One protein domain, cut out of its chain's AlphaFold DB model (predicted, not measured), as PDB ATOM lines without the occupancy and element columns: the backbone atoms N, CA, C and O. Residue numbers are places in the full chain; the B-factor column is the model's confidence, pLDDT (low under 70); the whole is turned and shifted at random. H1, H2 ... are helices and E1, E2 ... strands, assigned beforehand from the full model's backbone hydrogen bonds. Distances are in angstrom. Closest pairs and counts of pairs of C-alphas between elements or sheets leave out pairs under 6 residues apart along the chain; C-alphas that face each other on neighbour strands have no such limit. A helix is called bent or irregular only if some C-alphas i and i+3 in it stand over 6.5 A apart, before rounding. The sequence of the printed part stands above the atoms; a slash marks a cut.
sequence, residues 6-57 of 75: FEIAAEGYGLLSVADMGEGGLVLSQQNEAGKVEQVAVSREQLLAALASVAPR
ATOM      1  N   PHE A   6     -33.092-103.670  37.604       75.31
ATOM      2  CA  PHE A   6     -32.159-104.401  36.761       75.31
ATOM      3  C   PHE A   6     -32.861-105.547  36.045       75.31
ATOM      4  O   PHE A   6     -33.857-106.094  36.528       75.31
ATOM      5  N   GLU A   7     -32.305-105.921  34.898       81.50
ATOM      6  CA  GLU A   7     -32.803-107.016  34.084       81.50
ATOM      7  C   GLU A   7     -31.920-108.254  34.244       81.50
ATOM      8  O   GLU A   7     -30.690-108.176  34.218       81.50
ATOM      9  N   ILE A   8     -32.556-109.411  34.394       78.19
ATOM     10  CA  ILE A   8     -31.889-110.708  34.432       78.19
ATOM     11  C   ILE A   8     -32.255-111.459  33.156       78.19
ATOM     12  O   ILE A   8     -33.431-111.723  32.895       78.19
ATOM     13  N   ALA A   9     -31.242-111.836  32.377       73.62
ATOM     14  CA  ALA A   9     -31.402-112.833  31.330       73.62
ATOM     15  C   ALA A   9     -31.478-114.215  31.992       73.62
ATOM     16  O   ALA A   9     -30.522-114.657  32.632       73.62
ATOM     17  N   ALA A  10     -32.622-114.879  31.872       65.94
ATOM     18  CA  ALA A  10     -32.830-116.216  32.409       65.94
ATOM     19  C   ALA A  10     -32.921-117.220  31.255       65.94
ATOM     20  O   ALA A  10     -33.628-117.006  30.279       65.94
ATOM     21  N   GLU A  11     -32.197-118.331  31.339       68.06
ATOM     22  CA  GLU A  11     -32.224-119.343  30.282       68.06
ATOM     23  C   GLU A  11     -33.643-119.939  30.154       68.06
ATOM     24  O   GLU A  11     -34.216-120.422  31.132       68.06
ATOM     25  N   GLY A  12     -34.244-119.850  28.962       65.44
ATOM     26  CA  GLY A  12     -35.623-120.296  28.700       65.44
ATOM     27  C   GLY A  12     -36.728-119.308  29.099       65.44
ATOM     28  O   GLY A  12     -37.902-119.583  28.858       65.44
ATOM     29  N   TYR A  13     -36.369-118.153  29.654       58.22
ATOM     30  CA  TYR A  13     -37.284-117.078  30.017       58.22
ATOM     31  C   TYR A  13     -36.812-115.772  29.359       58.22
ATOM     32  O   TYR A  13     -35.629-115.578  29.099       58.22
ATOM     33  N   GLY A  14     -37.734-114.867  29.028       68.44
ATOM     34  CA  GLY A  14     -37.350-113.544  28.523       68.44
ATOM     35  C   GLY A  14     -36.598-112.713  29.574       68.44
ATOM     36  O   GLY A  14     -36.306-113.186  30.674       68.44
ATOM     37  N   LEU A  15     -36.341-111.441  29.258       76.75
ATOM     38  CA  LEU A  15     -35.830-110.474  30.235       76.75
ATOM     39  C   LEU A  15     -36.781-110.388  31.441       76.75
ATOM     40  O   LEU A  15     -37.989-110.189  31.281       76.75
ATOM     41  N   LEU A  16     -36.226-110.564  32.639       82.44
ATOM     42  CA  LEU A  16     -36.932-110.398  33.905       82.44
ATOM     43  C   LEU A  16     -36.489-109.085  34.554       82.44
ATOM     44  O   LEU A  16     -35.320-108.955  34.901       82.44
ATOM     45  N   SER A  17     -37.409-108.144  34.749       84.56
ATOM     46  CA  SER A  17     -37.152-106.894  35.477       84.56
ATOM     47  C   SER A  17     -37.407-107.093  36.972       84.56
ATOM     48  O   SER A  17     -38.403-107.703  37.371       84.56
ATOM     49  N   VAL A  18     -36.497-106.593  37.805       85.38
ATOM     50  CA  VAL A  18     -36.578-106.678  39.268       85.38
ATOM     51  C   VAL A  18     -36.599-105.277  39.855       85.38
ATOM     52  O   VAL A  18     -35.648-104.530  39.655       85.38
ATOM     53  N   ALA A  19     -37.638-104.955  40.628       85.88
ATOM     54  CA  ALA A  19     -37.795-103.654  41.270       85.88
ATOM     55  C   ALA A  19     -37.873-103.765  42.803       85.88
ATOM     56  O   ALA A  19     -38.660-104.552  43.336       85.88
ATOM     57  N   ASP A  20     -37.090-102.946  43.515       84.00
ATOM     58  CA  ASP A  20     -37.194-102.766  44.974       84.00
ATOM     59  C   ASP A  20     -38.355-101.825  45.332       84.00
ATOM     60  O   ASP A  20     -38.415-100.683  44.867       84.00
ATOM     61  N   MET A  21     -39.280-102.318  46.158       83.75
ATOM     62  CA  MET A  21     -40.443-101.571  46.650       83.75
ATOM     63  C   MET A  21     -40.240-101.014  48.068       83.75
ATOM     64  O   MET A  21     -41.117-100.326  48.589       83.75
ATOM     65  N   GLY A  22     -39.092-101.278  48.695       80.56
ATOM     66  CA  GLY A  22     -38.835-100.967  50.095       80.56
ATOM     67  C   GLY A  22     -39.363-102.039  51.050       80.56
ATOM     68  O   GLY A  22     -40.003-103.010  50.654       80.56
ATOM     69  N   GLU A  23     -39.030-101.890  52.337       83.12
ATOM     70  CA  GLU A  23     -39.453-102.796  53.426       83.12
ATOM     71  C   GLU A  23     -39.135-104.291  53.191       83.12
ATOM     72  O   GLU A  23     -39.734-105.172  53.799       83.12
ATOM     73  N   GLY A  24     -38.151-104.592  52.335       76.25
ATOM     74  CA  GLY A  24     -37.754-105.964  52.004       76.25
ATOM     75  C   GLY A  24     -38.651-106.658  50.972       76.25
ATOM     76  O   GLY A  24     -38.549-107.878  50.819       76.25
ATOM     77  N   GLY A  25     -39.510-105.906  50.278       84.81
ATOM     78  CA  GLY A  25     -40.331-106.382  49.170       84.81
ATOM     79  C   GLY A  25     -39.684-106.127  47.808       84.81
ATOM     80  O   GLY A  25     -39.237-105.020  47.512       84.81
ATOM     81  N   LEU A  26     -39.680-107.151  46.960       87.38
ATOM     82  CA  LEU A  26     -39.248-107.081  45.567       87.38
ATOM     83  C   LEU A  26     -40.429-107.403  44.653       87.38
ATOM     84  O   LEU A  26     -41.279-108.228  44.990       87.38
ATOM     85  N   VAL A  27     -40.464-106.793  43.474       89.69
ATOM     86  CA  VAL A  27     -41.405-107.154  42.409       89.69
ATOM     87  C   VAL A  27     -40.615-107.670  41.221       89.69
ATOM     88  O   VAL A  27     -39.738-106.984  40.702       89.69
ATOM     89  N   LEU A  28     -40.937-108.889  40.802       88.31
ATOM     90  CA  LEU A  28     -40.411-109.517  39.596       88.31
ATOM     91  C   LEU A  28     -41.426-109.315  38.476       88.31
ATOM     92  O   LEU A  28     -42.589-109.681  38.638       88.31
ATOM     93  N   SER A  29     -40.990-108.748  37.356       88.75
ATOM     94  CA  SER A  29     -41.829-108.465  36.196       88.75
ATOM     95  C   SER A  29     -41.291-109.175  34.962       88.75
ATOM     96  O   SER A  29     -40.118-109.028  34.624       88.75
ATOM     97  N   GLN A  30     -42.148-109.909  34.258       87.69
ATOM     98  CA  GLN A  30     -41.820-110.526  32.975       87.69
ATOM     99  C   GLN A  30     -42.882-110.178  31.942       87.69
ATOM    100  O   GLN A  30     -44.080-110.246  32.219       87.69
ATOM    101  N   GLN A  31     -42.454-109.843  30.728       85.12
ATOM    102  CA  GLN A  31     -43.364-109.764  29.594       85.12
ATOM    103  C   GLN A  31     -43.546-111.159  28.988       85.12
ATOM    104  O   GLN A  31     -42.572-111.815  28.625       85.12
ATOM    105  N   ASN A  32     -44.792-111.620  28.890       83.44
ATOM    106  CA  ASN A  32     -45.114-112.891  28.246       83.44
ATOM    107  C   ASN A  32     -45.202-112.751  26.712       83.44
ATOM    108  O   ASN A  32     -45.150-111.647  26.168       83.44
ATOM    109  N   GLU A  33     -45.380-113.867  25.999       82.75
ATOM    110  CA  GLU A  33     -45.449-113.890  24.525       82.75
ATOM    111  C   GLU A  33     -46.624-113.080  23.947       82.75
ATOM    112  O   GLU A  33     -46.560-112.601  22.819       82.75
ATOM    113  N   ALA A  34     -47.689-112.876  24.731       85.88
ATOM    114  CA  ALA A  34     -48.819-112.027  24.360       85.88
ATOM    115  C   ALA A  34     -48.541-110.526  24.587       85.88
ATOM    116  O   ALA A  34     -49.431-109.695  24.409       85.88
ATOM    117  N   GLY A  35     -47.327-110.172  25.018       83.69
ATOM    118  CA  GLY A  35     -46.910-108.807  25.309       83.69
ATOM    119  C   GLY A  35     -47.436-108.263  26.639       83.69
ATOM    120  O   GLY A  35     -47.237-107.080  26.922       83.69
ATOM    121  N   LYS A  36     -48.092-109.089  27.462       87.31
ATOM    122  CA  LYS A  36     -48.623-108.691  28.769       87.31
ATOM    123  C   LYS A  36     -47.534-108.810  29.831       87.31
ATOM    124  O   LYS A  36     -46.831-109.815  29.891       87.31
ATOM    125  N   VAL A  37     -47.433-107.797  30.687       87.38
ATOM    126  CA  VAL A  37     -46.539-107.825  31.848       87.38
ATOM    127  C   VAL A  37     -47.213-108.594  32.980       87.38
ATOM    128  O   VAL A  37     -48.303-108.234  33.431       87.38
ATOM    129  N   GLU A  38     -46.561-109.656  33.426       88.44
ATOM    130  CA  GLU A  38     -46.902-110.404  34.628       88.44
ATOM    131  C   GLU A  38     -45.975-109.969  35.757       88.44
ATOM    132  O   GLU A  38     -44.773-109.814  35.551       88.44
ATOM    133  N   GLN A  39     -46.548-109.733  36.938       88.81
ATOM    134  CA  GLN A  39     -45.820-109.246  38.105       88.81
ATOM    135  C   GLN A  39     -46.049-110.167  39.293       88.81
ATOM    136  O   GLN A  39     -47.182-110.564  39.577       88.81
ATOM    137  N   VAL A  40     -44.974-110.464  40.012       88.81
ATOM    138  CA  VAL A  40     -45.007-111.252  41.240       88.81
ATOM    139  C   VAL A  40     -44.283-110.479  42.329       88.81
ATOM    140  O   VAL A  40     -43.101-110.167  42.201       88.81
ATOM    141  N   ALA A  41     -44.999-110.179  43.412       90.12
ATOM    142  CA  ALA A  41     -44.398-109.632  44.618       90.12
ATOM    143  C   ALA A  41     -43.787-110.769  45.442       90.12
ATOM    144  O   ALA A  41     -44.450-111.771  45.716       90.12
ATOM    145  N   VAL A  42     -42.532-110.601  45.841       88.75
ATOM    146  CA  VAL A  42     -41.788-111.562  46.653       88.75
ATOM    147  C   VAL A  42     -41.147-110.856  47.837       88.75
ATOM    148  O   VAL A  42     -40.558-109.784  47.702       88.75
ATOM    149  N   SER A  43     -41.250-111.463  49.016       89.00
ATOM    150  CA  SER A  43     -40.495-111.009  50.179       89.00
ATOM    151  C   SER A  43     -39.050-111.498  50.110       89.00
ATOM    152  O   SER A  43     -38.725-112.496  49.451       89.00
ATOM    153  N   ARG A  44     -38.169-110.831  50.855       83.25
ATOM    154  CA  ARG A  44     -36.781-111.262  51.039       83.25
ATOM    155  C   ARG A  44     -36.677-112.715  51.518       83.25
ATOM    156  O   ARG A  44     -35.814-113.449  51.043       83.25
ATOM    157  N   GLU A  45     -37.545-113.150  52.427       87.88
ATOM    158  CA  GLU A  45     -37.563-114.526  52.938       87.88
ATOM    159  C   GLU A  45     -37.932-115.530  51.843       87.88
ATOM    160  O   GLU A  45     -37.305-116.585  51.745       87.88
ATOM    161  N   GLN A  46     -38.907-115.196  50.993       88.50
ATOM    162  CA  GLN A  46     -39.305-116.046  49.872       88.50
ATOM    163  C   GLN A  46     -38.176-116.178  48.845       88.50
ATOM    164  O   GLN A  46     -37.908-117.282  48.371       88.50
ATOM    165  N   LEU A  47     -37.466-115.082  48.554       84.56
ATOM    166  CA  LEU A  47     -36.307-115.096  47.662       84.56
ATOM    167  C   LEU A  47     -35.176-115.974  48.220       84.56
ATOM    168  O   LEU A  47     -34.614-116.797  47.500       84.56
ATOM    169  N   LEU A  48     -34.861-115.835  49.511       84.56
ATOM    170  CA  LEU A  48     -33.831-116.642  50.169       84.56
ATOM    171  C   LEU A  48     -34.207-118.128  50.214       84.56
ATOM    172  O   LEU A  48     -33.346-118.980  49.997       84.56
ATOM    173  N   ALA A  49     -35.480-118.448  50.450       85.81
ATOM    174  CA  ALA A  49     -35.974-119.821  50.405       85.81
ATOM    175  C   ALA A  49     -35.859-120.417  48.992       85.81
ATOM    176  O   ALA A  49     -35.400-121.551  48.835       85.81
ATOM    177  N   ALA A  50     -36.206-119.639  47.960       83.81
ATOM    178  CA  ALA A  50     -36.037-120.045  46.570       83.81
ATOM    179  C   ALA A  50     -34.558-120.296  46.242       83.81
ATOM    180  O   ALA A  50     -34.225-121.371  45.740       83.81
ATOM    181  N   LEU A  51     -33.663-119.375  46.618       83.44
ATOM    182  CA  LEU A  51     -32.218-119.531  46.445       83.44
ATOM    183  C   LEU A  51     -31.699-120.798  47.135       83.44
ATOM    184  O   LEU A  51     -31.001-121.588  46.507       83.44
ATOM    185  N   ALA A  52     -32.072-121.033  48.395       82.88
ATOM    186  CA  ALA A  52     -31.657-122.224  49.134       82.88
ATOM    187  C   ALA A  52     -32.138-123.524  48.465       82.88
ATOM    188  O   ALA A  52     -31.422-124.525  48.485       82.88
ATOM    189  N   SER A  53     -33.319-123.509  47.837       82.88
ATOM    190  CA  SER A  53     -33.872-124.673  47.136       82.88
ATOM    191  C   SER A  53     -33.142-125.005  45.829       82.88
ATOM    192  O   SER A  53     -33.037-126.178  45.464       82.88
ATOM    193  N   VAL A  54     -32.611-123.992  45.133       80.81
ATOM    194  CA  VAL A  54     -31.894-124.176  43.860       80.81
ATOM    195  C   VAL A  54     -30.382-124.250  44.037       80.81
ATOM    196  O   VAL A  54     -29.712-124.816  43.176       80.81
ATOM    197  N   ALA A  55     -29.840-123.759  45.155       75.38
ATOM    198  CA  ALA A  55     -28.407-123.735  45.444       75.38
ATOM    199  C   ALA A  55     -27.696-125.080  45.198       75.38
ATOM    200  O   ALA A  55     -26.644-125.050  44.570       75.38
ATOM    201  N   PRO A  56     -28.244-126.263  45.556       75.00
ATOM    202  CA  PRO A  56     -27.587-127.540  45.264       75.00
ATOM    203  C   PRO A  56     -27.359-127.809  43.769       75.00
ATOM    204  O   PRO A  56     -26.421-128.512  43.416       75.00
ATOM    205  N   ARG A  57     -28.199-127.250  42.886       72.06
ATOM    206  CA  ARG A  57     -28.075-127.402  41.423       72.06
ATOM    207  C   ARG A  57     -26.980-126.518  40.836       72.06
ATOM    208  O   ARG A  57     -26.405-126.864  39.813       72.06
TER     209      ARG A  57
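This is residues 6 to 57 of the 75 residues of an uncharacterized protein of Erythrobacter sp. SG61-1L (UniProt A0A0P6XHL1). A strongly twisted sheet of four strands, wound back and forth as three hairpins in a row, makes the body, and helix H1 starts directly where strand E4 ends and leads away from the sheet as an arm. Residues 48 to 57 of H1 stick out free, and the helix only grazes the sheet, with its residues 44 to 49. The printed part has 52 residues, with E1, E2, E3, E4 and H1 in that order along the chain; the sheet order is E1, E2, E3, E4, antiparallel throughout, and the class is mixed, helices and strands. It is only just loose, close to compact, with a radius of gyration of the C-alphas of 12.0 A, and its outline is flat, spanning 31 by 30 by 16 A.

The sheet begins with E1, residues 6 to 9, an edge strand in a hairpin with E2, residues 15 to 22. Their directions stand at 148 degrees, and N 8 and O 16 are within hydrogen-bond range at 2.8 A. E2 forms the next hairpin with E3, residues 25 to 31, at 156 degrees, where N 19 and O 27 are 2.9 A apart and N 29 and O 17 are 2.8 A apart. E3 and E4, residues 37 to 43, form the third hairpin at 159 degrees, with N 38 and O 30 at 2.8 A; E4 is the other edge strand. The four strands form a meander, each the antiparallel neighbour of the one before. E1 is apart from E3 and from E4. H1, residues 44 to 57, only grazes the sheet, with its residues 44 to 49; the closest C-alphas of E3 and H1 are those of Gly 25 and Arg 44, 6.3 A apart. In H1, 8 of 10 O i to N i+4 pairs are within hydrogen-bond range.

E1 starts at C-alpha 6, (-32.159, -104.401, 36.761), and is 10.1 A long. E2, the longest strand by residues, measures 22.2 A, E3 20.1 A and E4 19.6 A. E4 ends at C-alpha 43, (-40.495, -111.009, 50.179). H1 measures 20.7 A and ends at C-alpha 57, (-28.075, -127.402, 41.423). It is irregular: C-alphas 53 and 56 are 7.2 A apart.

The two C-alphas farthest apart are those of Ala 34 and Pro 56, at 33.6 A. Without residues 48 to 57 the body spans 31 by 20 by 17 A. The printed part has no cut, and its four links are tight. The mean pLDDT of the printed part is 82.0; residues 10 to 14, in the link from E1 to E2, are under 70.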